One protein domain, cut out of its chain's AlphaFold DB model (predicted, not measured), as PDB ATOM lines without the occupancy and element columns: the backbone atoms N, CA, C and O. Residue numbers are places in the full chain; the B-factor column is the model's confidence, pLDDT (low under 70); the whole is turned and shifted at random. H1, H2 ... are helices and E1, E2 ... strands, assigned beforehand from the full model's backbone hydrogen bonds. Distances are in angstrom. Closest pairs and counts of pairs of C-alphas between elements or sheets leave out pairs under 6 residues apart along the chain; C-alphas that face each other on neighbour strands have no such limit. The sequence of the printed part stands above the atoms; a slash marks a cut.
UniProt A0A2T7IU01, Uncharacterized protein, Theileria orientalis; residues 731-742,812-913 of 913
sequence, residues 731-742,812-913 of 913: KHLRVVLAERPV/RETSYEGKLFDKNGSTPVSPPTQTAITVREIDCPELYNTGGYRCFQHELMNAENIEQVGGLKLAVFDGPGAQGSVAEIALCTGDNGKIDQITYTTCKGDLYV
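This is residues 731 to 742 and 812 to 913 of the 913 residues of an uncharacterized protein of Theileria orientalis (UniProt A0A2T7IU01). This model has little regular structure: a five-stranded sheet curls like part of a barrel, with small H1 beyond one end of E3 and E4, while a long tail, residues 876 to 913, loops away and returns to pair with E4. Residues 880 to 885 stick out. The 114 printed residues run E1, E2, E3, H1, E4, E5; the mixed sheet's order is E4, E3, E2, E1, E5. It is mostly strand, with 42 residues in named elements, and compact: radius of gyration of the C-alphas 14.7 A, spans 44 by 35 by 33 A.

E1, residues 731 to 736, is parallel to E5, residues 869 to 875; N 873 and O 733 are 2.8 A apart. E2, residues 813 to 821, is antiparallel to E1; N 734 and O 819 are 2.8 A apart. E2 and E3, residues 835 to 842, form a hairpin; N 837 and O 816 are 2.8 A apart. E4, residues 855 to 859, is antiparallel to E3; N 857 and O 840 are 2.8 A apart. H1, residues 845 to 851, is not on the sheet; its O i to N i+4 pairs are within hydrogen-bond range.

E2 is 25.2 A long, E3 21.2 A. C-alpha 731 begins E1 at (23.586, 52.144, -40.401); C-alpha 875 ends E5 at (17.485, 43.900, -28.233).

Residues 743 to 811 are cut out; C-alphas 742 and 812 are 9.3 A apart. E2 to E3 is a long link. Residues 878 to 887 are among 25 under pLDDT 70.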
ATOM      1  N   LYS A 731      24.722  52.344 -41.301       87.75
ATOM      2  CA  LYS A 731      23.586  52.144 -40.401       87.75
ATOM      3  C   LYS A 731      23.824  50.923 -39.514       87.75
ATOM      4  O   LYS A 731      24.637  50.048 -39.833       87.75
ATOM      5  N   HIS A 732      23.132  50.881 -38.383       88.44
ATOM      6  CA  HIS A 732      23.158  49.760 -37.450       88.44
ATOM      7  C   HIS A 732      21.813  49.048 -37.466       88.44
ATOM      8  O   HIS A 732      20.774  49.694 -37.334       88.44
ATOM      9  N   LEU A 733      21.838  47.730 -37.633       87.44
ATOM     10  CA  LEU A 733      20.640  46.904 -37.681       87.44
ATOM     11  C   LEU A 733      20.254  46.467 -36.273       87.44
ATOM     12  O   LEU A 733      21.057  45.857 -35.565       87.44
ATOM     13  N   ARG A 734      19.021  46.765 -35.865       86.00
ATOM     14  CA  ARG A 734      18.470  46.248 -34.618       86.00
ATOM     15  C   ARG A 734      17.931  44.840 -34.821       86.00
ATOM     16  O   ARG A 734      17.045  44.637 -35.647       86.00
ATOM     17  N   VAL A 735      18.442  43.913 -34.022       86.06
ATOM     18  CA  VAL A 735      18.087  42.491 -34.023       86.06
ATOM     19  C   VAL A 735      17.357  42.177 -32.719       86.06
ATOM     20  O   VAL A 735      17.841  42.541 -31.644       86.06
ATOM     21  N   VAL A 736      16.191  41.534 -32.802       86.50
ATOM     22  CA  VAL A 736      15.361  41.161 -31.646       86.50
ATOM     23  C   VAL A 736      15.613  39.693 -31.308       86.50
ATOM     24  O   VAL A 736      15.185  38.807 -32.038       86.50
ATOM     25  N   LEU A 737      16.319  39.441 -30.209       86.12
ATOM     26  CA  LEU A 737      16.831  38.121 -29.835       86.12
ATOM     27  C   LEU A 737      15.757  37.169 -29.299       86.12
ATOM     28  O   LEU A 737      15.899  35.962 -29.435       86.12
ATOM     29  N   ALA A 738      14.692  37.679 -28.666       82.94
ATOM     30  CA  ALA A 738      13.611  36.815 -28.185       82.94
ATOM     31  C   ALA A 738      12.626  36.409 -29.288       82.94
ATOM     32  O   ALA A 738      11.728  35.603 -29.021       82.94
ATOM     33  N   GLU A 739      12.759  36.971 -30.495       85.06
ATOM     34  CA  GLU A 739      11.901  36.585 -31.604       85.06
ATOM     35  C   GLU A 739      12.195  35.138 -31.977       85.06
ATOM     36  O   GLU A 739      13.322  34.764 -32.288       85.06
ATOM     37  N   ARG A 740      11.159  34.311 -31.924       82.19
ATOM     38  CA  ARG A 740      11.255  32.879 -32.172       82.19
ATOM     39  C   ARG A 740       9.939  32.382 -32.735       82.19
ATOM     40  O   ARG A 740       8.893  32.961 -32.428       82.19
ATOM     41  N   PRO A 741       9.945  31.279 -33.491       79.25
ATOM     42  CA  PRO A 741       8.702  30.687 -33.939       79.25
ATOM     43  C   PRO A 741       7.795  30.358 -32.748       79.25
ATOM     44  O   PRO A 741       8.160  29.614 -31.834       79.25
ATOM     45  N   VAL A 742       6.608  30.965 -32.736       72.44
ATOM     46  CA  VAL A 742       5.624  30.778 -31.666       72.44
ATOM     47  C   VAL A 742       4.756  29.572 -31.998       72.44
ATOM     48  O   VAL A 742       4.349  29.381 -33.146       72.44
ATOM     49  N   ARG A 812       8.663  26.084 -38.225       68.75
ATOM     50  CA  ARG A 812      10.136  26.036 -38.282       68.75
ATOM     51  C   ARG A 812      10.766  27.422 -38.431       68.75
ATOM     52  O   ARG A 812      11.944  27.577 -38.132       68.75
ATOM     53  N   GLU A 813       9.982  28.399 -38.881       82.19
ATOM     54  CA  GLU A 813      10.416  29.749 -39.233       82.19
ATOM     55  C   GLU A 813       9.402  30.788 -38.723       82.19
ATOM     56  O   GLU A 813       8.191  30.546 -38.729       82.19
ATOM     57  N   THR A 814       9.896  31.952 -38.312       85.81
ATOM     58  CA  THR A 814       9.143  33.204 -38.136       85.81
ATOM     59  C   THR A 814       9.921  34.336 -38.809       85.81
ATOM     60  O   THR A 814      11.042  34.124 -39.266       85.81
ATOM     61  N   SER A 815       9.360  35.536 -38.888       84.56
ATOM     62  CA  SER A 815      10.081  36.708 -39.382       84.56
ATOM     63  C   SER A 815       9.660  37.952 -38.619       84.56
ATOM     64  O   SER A 815       8.493  38.081 -38.244       84.56
ATOM     65  N   TYR A 816      10.585  38.888 -38.441       84.81
ATOM     66  CA  TYR A 816      10.295  40.197 -37.865       84.81
ATOM     67  C   TYR A 816      10.973  41.315 -38.645       84.81
ATOM     68  O   TYR A 816      11.922  41.100 -39.395       84.81
ATOM     69  N   GLU A 817      10.475  42.528 -38.434       80.50
ATOM     70  CA  GLU A 817      10.997  43.725 -39.074       80.50
ATOM     71  C   GLU A 817      12.259  44.222 -38.362       80.50
ATOM     72  O   GLU A 817      12.209  44.781 -37.260       80.50
ATOM     73  N   GLY A 818      13.402  44.047 -39.021       77.81
ATOM     74  CA  GLY A 818      14.661  44.677 -38.662       77.81
ATOM     75  C   GLY A 818      14.573  46.191 -38.841       77.81
ATOM     76  O   GLY A 818      14.114  46.698 -39.864       77.81
ATOM     77  N   LYS A 819      15.018  46.937 -37.826       83.06
ATOM     78  CA  LYS A 819      15.010  48.410 -37.830       83.06
ATOM     79  C   LYS A 819      16.434  48.929 -37.991       83.06
ATOM     80  O   LYS A 819      17.307  48.574 -37.202       83.06
ATOM     81  N   LEU A 820      16.663  49.793 -38.977       85.38
ATOM     82  CA  LEU A 820      17.944  50.471 -39.165       85.38
ATOM     83  C   LEU A 820      18.006  51.765 -38.354       85.38
ATOM     84  O   LEU A 820      17.065  52.557 -38.344       85.38
ATOM     85  N   PHE A 821      19.148  52.001 -37.721       84.44
ATOM     86  CA  PHE A 821      19.437  53.193 -36.932       84.44
ATOM     87  C   PHE A 821      20.693  53.882 -37.456       84.44
ATOM     88  O   PHE A 821      21.609  53.245 -37.981       84.44
ATOM     89  N   ASP A 822      20.772  55.195 -37.264       83.88
ATOM     90  CA  ASP A 822      22.074  55.857 -37.236       83.88
ATOM     91  C   ASP A 822      22.911  55.335 -36.062       83.88
ATOM     92  O   ASP A 822      22.361  54.922 -35.042       83.88
ATOM     93  N   LYS A 823      24.244  55.391 -36.179       76.88
ATOM     94  CA  LYS A 823      25.193  54.879 -35.170       76.88
ATOM     95  C   LYS A 823      24.814  55.238 -33.723       76.88
ATOM     96  O   LYS A 823      24.826  54.384 -32.847       76.88
ATOM     97  N   ASN A 824      24.477  56.508 -33.495       77.50
ATOM     98  CA  ASN A 824      24.071  57.034 -32.185       77.50
ATOM     99  C   ASN A 824      22.564  57.351 -32.127       77.50
ATOM    100  O   ASN A 824      22.104  58.030 -31.212       77.50
ATOM    101  N   GLY A 825      21.802  56.931 -33.137       76.25
ATOM    102  CA  GLY A 825      20.377  57.196 -33.243       76.25
ATOM    103  C   GLY A 825      19.584  56.320 -32.280       76.25
ATOM    104  O   GLY A 825      19.776  55.103 -32.220       76.25
ATOM    105  N   SER A 826      18.666  56.943 -31.548       74.06
ATOM    106  CA  SER A 826      17.639  56.259 -30.753       74.06
ATOM    107  C   SER A 826      16.345  56.027 -31.538       74.06
ATOM    108  O   SER A 826      15.456  55.321 -31.071       74.06
ATOM    109  N   THR A 827      16.233  56.605 -32.737       76.62
ATOM    110  CA  THR A 827      15.073  56.498 -33.624       76.62
ATOM    111  C   THR A 827      15.456  55.806 -34.937       76.62
ATOM    112  O   THR A 827      16.558  56.041 -35.446       76.62
ATOM    113  N   PRO A 828      14.587  54.934 -35.487       76.06
ATOM    114  CA  PRO A 828      14.812  54.331 -36.795       76.06
ATOM    115  C   PRO A 828      14.865  55.383 -37.910       76.06
ATOM    116  O   PRO A 828      14.158  56.391 -37.853       76.06
ATOM    117  N   VAL A 829      15.670  55.138 -38.946       74.12
ATOM    118  CA  VAL A 829      15.730  56.012 -40.132       74.12
ATOM    119  C   VAL A 829      14.432  55.931 -40.954       74.12
ATOM    120  O   VAL A 829      13.862  54.855 -41.111       74.12
ATOM    121  N   SER A 830      13.973  57.071 -41.486       54.72
ATOM    122  CA  SER A 830      12.739  57.206 -42.284       54.72
ATOM    123  C   SER A 830      13.046  57.564 -43.751       54.72
ATOM    124  O   SER A 830      13.920  58.407 -43.968       54.72
ATOM    125  N   PRO A 831      12.308  57.036 -44.755       51.62
ATOM    126  CA  PRO A 831      11.274  55.999 -44.646       51.62
ATOM    127  C   PRO A 831      11.908  54.643 -44.300       51.62
ATOM    128  O   PRO A 831      13.085  54.441 -44.600       51.62
ATOM    129  N   PRO A 832      11.176  53.730 -43.640       49.62
ATOM    130  CA  PRO A 832      11.771  52.487 -43.184       49.62
ATOM    131  C   PRO A 832      12.164  51.649 -44.402       49.62
ATOM    132  O   PRO A 832      11.308  51.192 -45.155       49.62
ATOM    133  N   THR A 833      13.460  51.426 -44.593       53.41
ATOM    134  CA  THR A 833      13.935  50.235 -45.293       53.41
ATOM    135  C   THR A 833      13.659  49.067 -44.352       53.41
ATOM    136  O   THR A 833      14.444  48.769 -43.458       53.41
ATOM    137  N   GLN A 834      12.445  48.527 -44.460       58.69
ATOM    138  CA  GLN A 834      11.999  47.336 -43.748       58.69
ATOM    139  C   GLN A 834      12.880  46.169 -44.184       58.69
ATOM    140  O   GLN A 834      12.937  45.835 -45.363       58.69
ATOM    141  N   THR A 835      13.632  45.610 -43.242       68.19
ATOM    142  CA  THR A 835      14.492  44.457 -43.484       68.19
ATOM    143  C   THR A 835      13.853  43.275 -42.768       68.19
ATOM    144  O   THR A 835      14.027  43.131 -41.560       68.19
ATOM    145  N   ALA A 836      13.087  42.445 -43.477       81.56
ATOM    146  CA  ALA A 836      12.529  41.231 -42.886       81.56
ATOM    147  C   ALA A 836      13.671  40.274 -42.504       81.56
ATOM    148  O   ALA A 836      14.441  39.838 -43.359       81.56
ATOM    149  N   ILE A 837      13.793  39.964 -41.213       86.19
ATOM    150  CA  ILE A 837      14.766  39.004 -40.689       86.19
ATOM    151  C   ILE A 837      14.021  37.707 -40.409       86.19
ATOM    152  O   ILE A 837      13.176  37.650 -39.511       86.19
ATOM    153  N   THR A 838      14.344  36.666 -41.171       88.62
ATOM    154  CA  THR A 838      13.839  35.313 -40.931       88.62
ATOM    155  C   THR A 838      14.555  34.716 -39.727       88.62
ATOM    156  O   THR A 838      15.776  34.804 -39.605       88.62
ATOM    157  N   VAL A 839      13.794  34.099 -38.828       87.88
ATOM    158  CA  VAL A 839      14.318  33.336 -37.698       87.88
ATOM    159  C   VAL A 839      13.905  31.892 -37.857       87.88
ATOM    160  O   VAL A 839      12.711  31.589 -37.910       87.88
ATOM    161  N   ARG A 840      14.887  31.000 -37.893       87.88
ATOM    162  CA  ARG A 840      14.686  29.571 -38.075       87.88
ATOM    163  C   ARG A 840      15.197  28.804 -36.868       87.88
ATOM    164  O   ARG A 840      16.301  29.045 -36.392       87.88
ATOM    165  N   GLU A 841      14.409  27.849 -36.391       85.56
ATOM    166  CA  GLU A 841      14.922  26.871 -35.434       85.56
ATOM    167  C   GLU A 841      15.822  25.873 -36.164       85.56
ATOM    168  O   GLU A 841      15.408  25.242 -37.146       85.56
ATOM    169  N   ILE A 842      17.052  25.739 -35.677       84.38
ATOM    170  CA  ILE A 842      18.044  24.815 -36.221       84.38
ATOM    171  C   ILE A 842      18.314  23.686 -35.235       84.38
ATOM    172  O   ILE A 842      18.187  23.843 -34.020       84.38
ATOM    173  N   ASP A 843      18.687  22.531 -35.776       80.25
ATOM    174  CA  ASP A 843      19.045  21.384 -34.954       80.25
ATOM    175  C   ASP A 843      20.469  21.565 -34.412       80.25
ATOM    176  O   ASP A 843      21.437  21.605 -35.175       80.25
ATOM    177  N   CYS A 844      20.589  21.681 -33.089       78.88
ATOM    178  CA  CYS A 844      21.858  21.691 -32.365       78.88
ATOM    179  C   CYS A 844      21.881  20.500 -31.396       78.88
ATOM    180  O   CYS A 844      21.611  20.678 -30.202       78.88
ATOM    181  N   PRO A 845      22.191  19.281 -31.886       71.94
ATOM    182  CA  PRO A 845      21.961  18.043 -31.144       71.94
ATOM    183  C   PRO A 845      22.702  17.995 -29.810       71.94
ATOM    184  O   PRO A 845      22.166  17.502 -28.821       71.94
ATOM    185  N   GLU A 846      23.923  18.527 -29.755       73.81
ATOM    186  CA  GLU A 846      24.724  18.536 -28.531       73.81
ATOM    187  C   GLU A 846      24.081  19.398 -27.439       73.81
ATOM    188  O   GLU A 846      23.906  18.926 -26.317       73.81
ATOM    189  N   LEU A 847      23.644  20.615 -27.775       72.00
ATOM    190  CA  LEU A 847      23.010  21.555 -26.840       72.00
ATOM    191  C   LEU A 847      21.618  21.089 -26.396       72.00
ATOM    192  O   LEU A 847      21.249  21.226 -25.224       72.00
ATOM    193  N   TYR A 848      20.862  20.495 -27.320       70.06
ATOM    194  CA  TYR A 848      19.532  19.970 -27.042       70.06
ATOM    195  C   TYR A 848      19.593  18.747 -26.121       70.06
ATOM    196  O   TYR A 848      18.884  18.691 -25.116       70.06
ATOM    197  N   ASN A 849      20.483  17.792 -26.413       66.44
ATOM    198  CA  ASN A 849      20.564  16.530 -25.677       66.44
ATOM    199  C   ASN A 849      21.241  16.660 -24.304       66.44
ATOM    200  O   ASN A 849      20.931  15.872 -23.412       66.44
ATOM    201  N   THR A 850      22.147  17.627 -24.113       67.12
ATOM    202  CA  THR A 850      22.868  17.797 -22.835       67.12
ATOM    203  C   THR A 850      22.262  18.854 -21.912       67.12
ATOM    204  O   THR A 850      22.380  18.716 -20.695       67.12
ATOM    205  N   GLY A 851      21.588  19.878 -22.449       67.56
ATOM    206  CA  GLY A 851      21.071  21.000 -21.654       67.56
ATOM    207  C   GLY A 851      19.619  21.397 -21.923       67.56
ATOM    208  O   GLY A 851      19.106  22.275 -21.237       67.56
ATOM    209  N   GLY A 852      18.938  20.774 -22.894       74.56
ATOM    210  CA  GLY A 852      17.573  21.147 -23.284       74.56
ATOM    211  C   GLY A 852      17.468  22.513 -23.974       74.56
ATOM    212  O   GLY A 852      16.373  23.070 -24.062       74.56
ATOM    213  N   TYR A 853      18.590  23.071 -24.441       78.62
ATOM    214  CA  TYR A 853      18.625  24.355 -25.136       78.62
ATOM    215  C   TYR A 853      18.147  24.207 -26.584       78.62
ATOM    216  O   TYR A 853      18.382  23.192 -27.236       78.62
ATOM    217  N   ARG A 854      17.481  25.246 -27.091       80.94
ATOM    218  CA  ARG A 854      17.042  25.366 -28.487       80.94
ATOM    219  C   ARG A 854      17.842  26.485 -29.131       80.94
ATOM    220  O   ARG A 854      18.064  27.490 -28.464       80.94
ATOM    221  N   CYS A 855      18.243  26.307 -30.383       83.81
ATOM    222  CA  CYS A 855      19.031  27.297 -31.103       83.81
ATOM    223  C   CYS A 855      18.216  27.915 -32.237       83.81
ATOM    224  O   CYS A 855      17.526  27.213 -32.986       83.81
ATOM    225  N   PHE A 856      18.312  29.235 -32.361       88.38
ATOM    226  CA  PHE A 856      17.615  30.000 -33.382       88.38
ATOM    227  C   PHE A 856      18.616  30.761 -34.250       88.38
ATOM    228  O   PHE A 856      19.410  31.556 -33.758       88.38
ATOM    229  N   GLN A 857      18.556  30.523 -35.558       90.62
ATOM    230  CA  GLN A 857      19.318  31.251 -36.565       90.62
ATOM    231  C   GLN A 857      18.502  32.452 -37.038       90.62
ATOM    232  O   GLN A 857      17.435  32.287 -37.626       90.62
ATOM    233  N   HIS A 858      19.016  33.654 -36.812       91.44
ATOM    234  CA  HIS A 858      18.546  34.883 -37.435       91.44
ATOM    235  C   HIS A 858      19.302  35.079 -38.751       91.44
ATOM    236  O   HIS A 858      20.498  35.378 -38.744       91.44
ATOM    237  N   GLU A 859      18.610  34.916 -39.875       90.38
ATOM    238  CA  GLU A 859      19.174  35.019 -41.223       90.38
ATOM    239  C   GLU A 859      19.423  36.490 -41.585       90.38
ATOM    240  O   GLU A 859      18.527  37.213 -42.022       90.38
ATOM    241  N   LEU A 860      20.654  36.953 -41.372       88.81
ATOM    242  CA  LEU A 860      21.074  38.333 -41.612       88.81
ATOM    243  C   LEU A 860      21.686  38.507 -43.001       88.81
ATOM    244  O   LEU A 860      21.539  39.566 -43.608       88.81
ATOM    245  N   MET A 861      22.365  37.485 -43.527       84.25
ATOM    246  CA  MET A 861      23.089  37.597 -44.799       84.25
ATOM    247  C   MET A 861      22.178  37.869 -46.000       84.25
ATOM    248  O   MET A 861      22.613  38.500 -46.961       84.25
ATOM    249  N   ASN A 862      20.927  37.412 -45.934       80.25
ATOM    250  CA  ASN A 862      19.928  37.555 -46.999       80.25
ATOM    251  C   ASN A 862      18.974  38.733 -46.773       80.25
ATOM    252  O   ASN A 862      18.014  38.904 -47.523       80.25
ATOM    253  N   ALA A 863      19.202  39.518 -45.723       79.88
ATOM    254  CA  ALA A 863      18.287  40.570 -45.338       79.88
ATOM    255  C   ALA A 863      18.363  41.747 -46.331       79.88
ATOM    256  O   ALA A 863      19.442  42.134 -46.789       79.88
ATOM    257  N   GLU A 864      17.220  42.336 -46.685       78.25
ATOM    258  CA  GLU A 864      17.196  43.484 -47.596       78.25
ATOM    259  C   GLU A 864      17.987  44.672 -47.027       78.25
ATOM    260  O   GLU A 864      17.889  44.993 -45.842       78.25
ATOM    261  N   ASN A 865      18.737  45.374 -47.883       78.12
ATOM    262  CA  ASN A 865      19.579  46.523 -47.523       78.12
ATOM    263  C   ASN A 865      20.745  46.205 -46.561       78.12
ATOM    264  O   ASN A 865      21.308  47.117 -45.944       78.12
ATOM    265  N   ILE A 866      21.138  44.931 -46.422       83.69
ATOM    266  CA  ILE A 866      22.262  44.522 -45.564       83.69
ATOM    267  C   ILE A 866      23.591  45.184 -45.974       83.69
ATOM    268  O   ILE A 866      24.490  45.350 -45.150       83.69
ATOM    269  N   GLU A 867      23.716  45.659 -47.218       80.56
ATOM    270  CA  GLU A 867      24.853  46.447 -47.702       80.56
ATOM    271  C   GLU A 867      25.014  47.813 -47.019       80.56
ATOM    272  O   GLU A 867      26.090  48.415 -47.050       80.56
ATOM    273  N   GLN A 868      23.961  48.299 -46.360       81.94
ATOM    274  CA  GLN A 868      23.965  49.551 -45.604       81.94
ATOM    275  C   GLN A 868      24.357  49.356 -44.135       81.94
ATOM    276  O   GLN A 868      24.541  50.350 -43.424       81.94
ATOM    277  N   VAL A 869      24.494  48.105 -43.683       86.88
ATOM    278  CA  VAL A 869      24.746  47.733 -42.290       86.88
ATOM    279  C   VAL A 869      26.245  47.594 -42.032       86.88
ATOM    280  O   VAL A 869      26.977  46.979 -42.798       86.88
ATOM    281  N   GLY A 870      26.715  48.181 -40.932       88.38
ATOM    282  CA  GLY A 870      28.090  48.000 -40.437       88.38
ATOM    283  C   GLY A 870      28.166  47.620 -38.962       88.38
ATOM    284  O   GLY A 870      29.256  47.415 -38.430       88.38
ATOM    285  N   GLY A 871      27.019  47.545 -38.286       90.81
ATOM    286  CA  GLY A 871      26.930  47.217 -36.870       90.81
ATOM    287  C   GLY A 871      25.565  46.674 -36.479       90.81
ATOM    288  O   GLY A 871      24.591  46.868 -37.208       90.81
ATOM    289  N   LEU A 872      25.504  46.015 -35.324       88.94
ATOM    290  CA  LEU A 872      24.267  45.495 -34.748       88.94
ATOM    291  C   LEU A 872      23.909  46.223 -33.454       88.94
ATOM    292  O   LEU A 872      24.775  46.566 -32.650       88.94
ATOM    293  N   LYS A 873      22.606  46.386 -33.243       86.25
ATOM    294  CA  LYS A 873      21.987  46.768 -31.974       86.25
ATOM    295  C   LYS A 873      21.157  45.588 -31.494       86.25
ATOM    296  O   LYS A 873      20.137  45.260 -32.092       86.25
ATOM    297  N   LEU A 874      21.600  44.907 -30.451       86.06
ATOM    298  CA  LEU A 874      20.899  43.721 -29.970       86.06
ATOM    299  C   LEU A 874      19.822  44.141 -28.977       86.06
ATOM    300  O   LEU A 874      20.102  44.909 -28.065       86.06
ATOM    301  N   ALA A 875      18.600  43.649 -29.136       82.12
ATOM    302  CA  ALA A 875      17.485  43.900 -28.233       82.12
ATOM    303  C   ALA A 875      16.860  42.579 -27.804       82.12
ATOM    304  O   ALA A 875      16.684  41.697 -28.635       82.12
ATOM    305  N   VAL A 876      16.480  42.434 -26.533       78.75
ATOM    306  CA  VAL A 876      15.789  41.203 -26.111       78.75
ATOM    307  C   VAL A 876      14.355  41.192 -26.642       78.75
ATOM    308  O   VAL A 876      13.949  40.206 -27.238       78.75
ATOM    309  N   PHE A 877      13.611  42.295 -26.505       75.88
ATOM    310  CA  PHE A 877      12.187  42.386 -26.867       75.88
ATOM    311  C   PHE A 877      11.874  43.634 -27.719       75.88
ATOM    312  O   PHE A 877      12.618  44.622 -27.679       75.88
ATOM    313  N   ASP A 878      10.753  43.627 -28.455       67.12
ATOM    314  CA  ASP A 878      10.208  44.801 -29.167       67.12
ATOM    315  C   ASP A 878       8.863  45.243 -28.548       67.12
ATOM    316  O   ASP A 878       7.965  44.421 -28.386       67.12
ATOM    317  N   GLY A 879       8.714  46.529 -28.178       57.59
ATOM    318  CA  GLY A 879       7.444  47.115 -27.704       57.59
ATOM    319  C   GLY A 879       7.508  47.978 -26.421       57.59
ATOM    320  O   GLY A 879       8.463  47.882 -25.647       57.59
ATOM    321  N   PRO A 880       6.502  48.849 -26.179       41.00
ATOM    322  CA  PRO A 880       6.406  49.682 -24.977       41.00
ATOM    323  C   PRO A 880       5.851  48.875 -23.788       41.00
ATOM    324  O   PRO A 880       4.681  48.508 -23.780       41.00
ATOM    325  N   GLY A 881       6.692  48.599 -22.783       47.53
ATOM    326  CA  GLY A 881       6.279  47.912 -21.544       47.53
ATOM    327  C   GLY A 881       7.319  47.009 -20.859       47.53
ATOM    328  O   GLY A 881       7.010  46.427 -19.825       47.53
ATOM    329  N   ALA A 882       8.537  46.869 -21.393       41.72
ATOM    330  CA  ALA A 882       9.569  46.000 -20.812       41.72
ATOM    331  C   ALA A 882      10.378  46.686 -19.683       41.72
ATOM    332  O   ALA A 882      10.517  47.907 -19.668       41.72
ATOM    333  N   GLN A 883      10.895  45.894 -18.733       38.69
ATOM    334  CA  GLN A 883      11.685  46.327 -17.567       38.69
ATOM    335  C   GLN A 883      12.791  47.339 -17.928       38.69
ATOM    336  O   GLN A 883      13.828  46.966 -18.467       38.69
ATOM    337  N   GLY A 884      12.597  48.605 -17.549       41.78
ATOM    338  CA  GLY A 884      13.622  49.646 -17.645       41.78
ATOM    339  C   GLY A 884      13.800  50.226 -19.051       41.78
ATOM    340  O   GLY A 884      13.676  49.562 -20.071       41.78
ATOM    341  N   SER A 885      14.107  51.515 -19.110       43.41
ATOM    342  CA  SER A 885      14.167  52.366 -20.305       43.41
ATOM    343  C   SER A 885      15.306  52.064 -21.304       43.41
ATOM    344  O   SER A 885      15.735  52.972 -22.014       43.41
ATOM    345  N   VAL A 886      15.823  50.830 -21.378       50.06
ATOM    346  CA  VAL A 886      16.921  50.451 -22.284       50.06
ATOM    347  C   VAL A 886      16.584  49.130 -22.981       50.06
ATOM    348  O   VAL A 886      16.824  48.050 -22.458       50.06
ATOM    349  N   ALA A 887      15.994  49.216 -24.175       58.03
ATOM    350  CA  ALA A 887      15.594  48.046 -24.964       58.03
ATOM    351  C   ALA A 887      16.770  47.336 -25.675       58.03
ATOM    352  O   ALA A 887      16.554  46.304 -26.307       58.03
ATOM    353  N   GLU A 888      17.987  47.890 -25.609       70.19
ATOM    354  CA  GLU A 888      19.205  47.361 -26.237       70.19
ATOM    355  C   GLU A 888      20.128  46.738 -25.171       70.19
ATOM    356  O   GLU A 888      20.381  47.355 -24.136       70.19
ATOM    357  N   ILE A 889      20.635  45.525 -25.411       75.00
ATOM    358  CA  ILE A 889      21.578  44.846 -24.516       75.00
ATOM    359  C   ILE A 889      23.020  45.214 -24.848       75.00
ATOM    360  O   ILE A 889      23.396  45.375 -26.010       75.00
ATOM    361  N   ALA A 890      23.845  45.286 -23.810       72.38
ATOM    362  CA  ALA A 890      25.290  45.323 -23.949       72.38
ATOM    363  C   ALA A 890      25.849  43.908 -23.779       72.38
ATOM    364  O   ALA A 890      25.490  43.215 -22.829       72.38
ATOM    365  N   LEU A 891      26.733  43.494 -24.684       76.94
ATOM    366  CA  LEU A 891      27.511  42.271 -24.502       76.94
ATOM    367  C   LEU A 891      28.736  42.578 -23.632       76.94
ATOM    368  O   LEU A 891      29.296  43.671 -23.719       76.94
ATOM    369  N   CYS A 892      29.161  41.617 -22.817       75.94
ATOM    370  CA  CYS A 892      30.338  41.738 -21.958       75.94
ATOM    371  C   CYS A 892      31.326  40.605 -22.255       75.94
ATOM    372  O   CYS A 892      30.914  39.500 -22.598       75.94
ATOM    373  N   THR A 893      32.624  40.862 -22.098       70.12
ATOM    374  CA  THR A 893      33.695  39.869 -22.291       70.12
ATOM    375  C   THR A 893      34.065  39.110 -21.009       70.12
ATOM    376  O   THR A 893      35.018  38.338 -21.028       70.12
ATOM    377  N   GLY A 894      33.353  39.325 -19.896       70.44
ATOM    378  CA  GLY A 894      33.708  38.810 -18.565       70.44
ATOM    379  C   GLY A 894      34.018  39.944 -17.584       70.44
ATOM    380  O   GLY A 894      33.336  40.967 -17.639       70.44
ATOM    381  N   ASP A 895      35.023  39.766 -16.714       49.09
ATOM    382  CA  ASP A 895      35.383  40.609 -15.552       49.09
ATOM    383  C   ASP A 895      35.594  42.112 -15.868       49.09
ATOM    384  O   ASP A 895      36.706  42.637 -15.849       49.09
ATOM    385  N   ASN A 896      34.483  42.826 -16.088       55.66
ATOM    386  CA  ASN A 896      34.324  44.274 -16.295       55.66
ATOM    387  C   ASN A 896      34.542  44.827 -17.720       55.66
ATOM    388  O   ASN A 896      34.528  46.045 -17.904       55.66
ATOM    389  N   GLY A 897      34.688  43.981 -18.744       56.09
ATOM    390  CA  GLY A 897      34.809  44.431 -20.139       56.09
ATOM    391  C   GLY A 897      33.456  44.516 -20.849       56.09
ATOM    392  O   GLY A 897      32.799  43.495 -21.036       56.09
ATOM    393  N   LYS A 898      33.037  45.713 -21.274       69.81
ATOM    394  CA  LYS A 898      31.843  45.911 -22.112       69.81
ATOM    395  C   LYS A 898      32.230  45.933 -23.593       69.81
ATOM    396  O   LYS A 898      33.174  46.614 -23.983       69.81
ATOM    397  N   ILE A 899      31.483  45.219 -24.432       72.75
ATOM    398  CA  ILE A 899      31.596  45.292 -25.891       72.75
ATOM    399  C   ILE A 899      30.763  46.485 -26.361       72.75
ATOM    400  O   ILE A 899      29.551  46.393 -26.546       72.75
ATOM    401  N   ASP A 900      31.425  47.620 -26.555       65.94
ATOM    402  CA  ASP A 900      30.766  48.858 -26.987       65.94
ATOM    403  C   ASP A 900      30.525  48.930 -28.508       65.94
ATOM    404  O   ASP A 900      29.806  49.809 -28.982       65.94
ATOM    405  N   GLN A 901      31.130  48.032 -29.297       79.69
ATOM    406  CA  GLN A 901      31.038  48.034 -30.762       79.69
ATOM    407  C   GLN A 901      30.783  46.629 -31.305       79.69
ATOM    408  O   GLN A 901      31.707  45.841 -31.499       79.69
ATOM    409  N   ILE A 902      29.524  46.330 -31.618       87.31
ATOM    410  CA  ILE A 902      29.152  45.087 -32.298       87.31
ATOM    411  C   ILE A 902      29.239  45.337 -33.806       87.31
ATOM    412  O   ILE A 902      28.259  45.705 -34.450       87.31
ATOM    413  N   THR A 903      30.445  45.221 -34.366       89.69
ATOM    414  CA  THR A 903      30.688  45.386 -35.810       89.69
ATOM    415  C   THR A 903      30.075  44.223 -36.590       89.69
ATOM    416  O   THR A 903      30.164  43.072 -36.157       89.69
ATOM    417  N   TYR A 904      29.501  44.495 -37.762       89.94
ATOM    418  CA  TYR A 904      28.900  43.462 -38.606       89.94
ATOM    419  C   TYR A 904      29.288  43.605 -40.072       89.94
ATOM    420  O   TYR A 904      29.307  44.708 -40.615       89.94
ATOM    421  N   THR A 905      29.559  42.460 -40.693       89.31
ATOM    422  CA  THR A 905      29.686  42.268 -42.137       89.31
ATOM    423  C   THR A 905      29.094  40.909 -42.490       89.31
ATOM    424  O   THR A 905      29.029  40.022 -41.639       89.31
ATOM    425  N   THR A 906      28.726  40.698 -43.751       86.12
ATOM    426  CA  THR A 906      28.185  39.402 -44.197       86.12
ATOM    427  C   THR A 906      29.185  38.251 -44.078       86.12
ATOM    428  O   THR A 906      28.778  37.102 -44.015       86.12
ATOM    429  N   CYS A 907      30.487  38.531 -43.973       87.06
ATOM    430  CA  CYS A 907      31.512  37.512 -43.708       87.06
ATOM    431  C   CYS A 907      31.449  36.953 -42.281       87.06
ATOM    432  O   CYS A 907      32.006  35.896 -42.023       87.06
ATOM    433  N   LYS A 908      30.771  37.641 -41.350       87.81
ATOM    434  CA  LYS A 908      30.515  37.113 -40.001       87.81
ATOM    435  C   LYS A 908      29.321  36.156 -39.950       87.81
ATOM    436  O   LYS A 908      29.087  35.560 -38.906       87.81
ATOM    437  N   GLY A 909      28.591  36.006 -41.056       87.69
ATOM    438  CA  GLY A 909      27.468  35.087 -41.157       87.69
ATOM    439  C   GLY A 909      26.179  35.593 -40.513       87.69
ATOM    440  O   GLY A 909      25.956  36.797 -40.335       87.69
ATOM    441  N   ASP A 910      25.323  34.630 -40.200       90.00
ATOM    442  CA  ASP A 910      24.063  34.815 -39.488       90.00
ATOM    443  C   ASP A 910      24.273  34.832 -37.971       90.00
ATOM    444  O   ASP A 910      25.304  34.386 -37.462       90.00
ATOM    445  N   LEU A 911      23.288  35.355 -37.240       89.94
ATOM    446  CA  LEU A 911      23.332  35.380 -35.780       89.94
ATOM    447  C   LEU A 911      22.615  34.154 -35.212       89.94
ATOM    448  O   LEU A 911      21.482  33.876 -35.591       89.94
ATOM    449  N   TYR A 912      23.246  33.476 -34.259       88.31
ATOM    450  CA  TYR A 912      22.678  32.326 -33.559       88.31
ATOM    451  C   TYR A 912      22.409  32.697 -32.099       88.31
ATOM    452  O   TYR A 912      23.285  33.273 -31.446       88.31
ATOM    453  N   VAL A 913      21.200  32.401 -31.615       85.00
ATOM    454  CA  VAL A 913      20.725  32.672 -30.243       85.00
ATOM    455  C   VAL A 913      20.367  31.379 -29.536       85.00
ATOM    456  O   VAL A 913      19.751  30.499 -30.191       85.00
TER     457      VAL A 913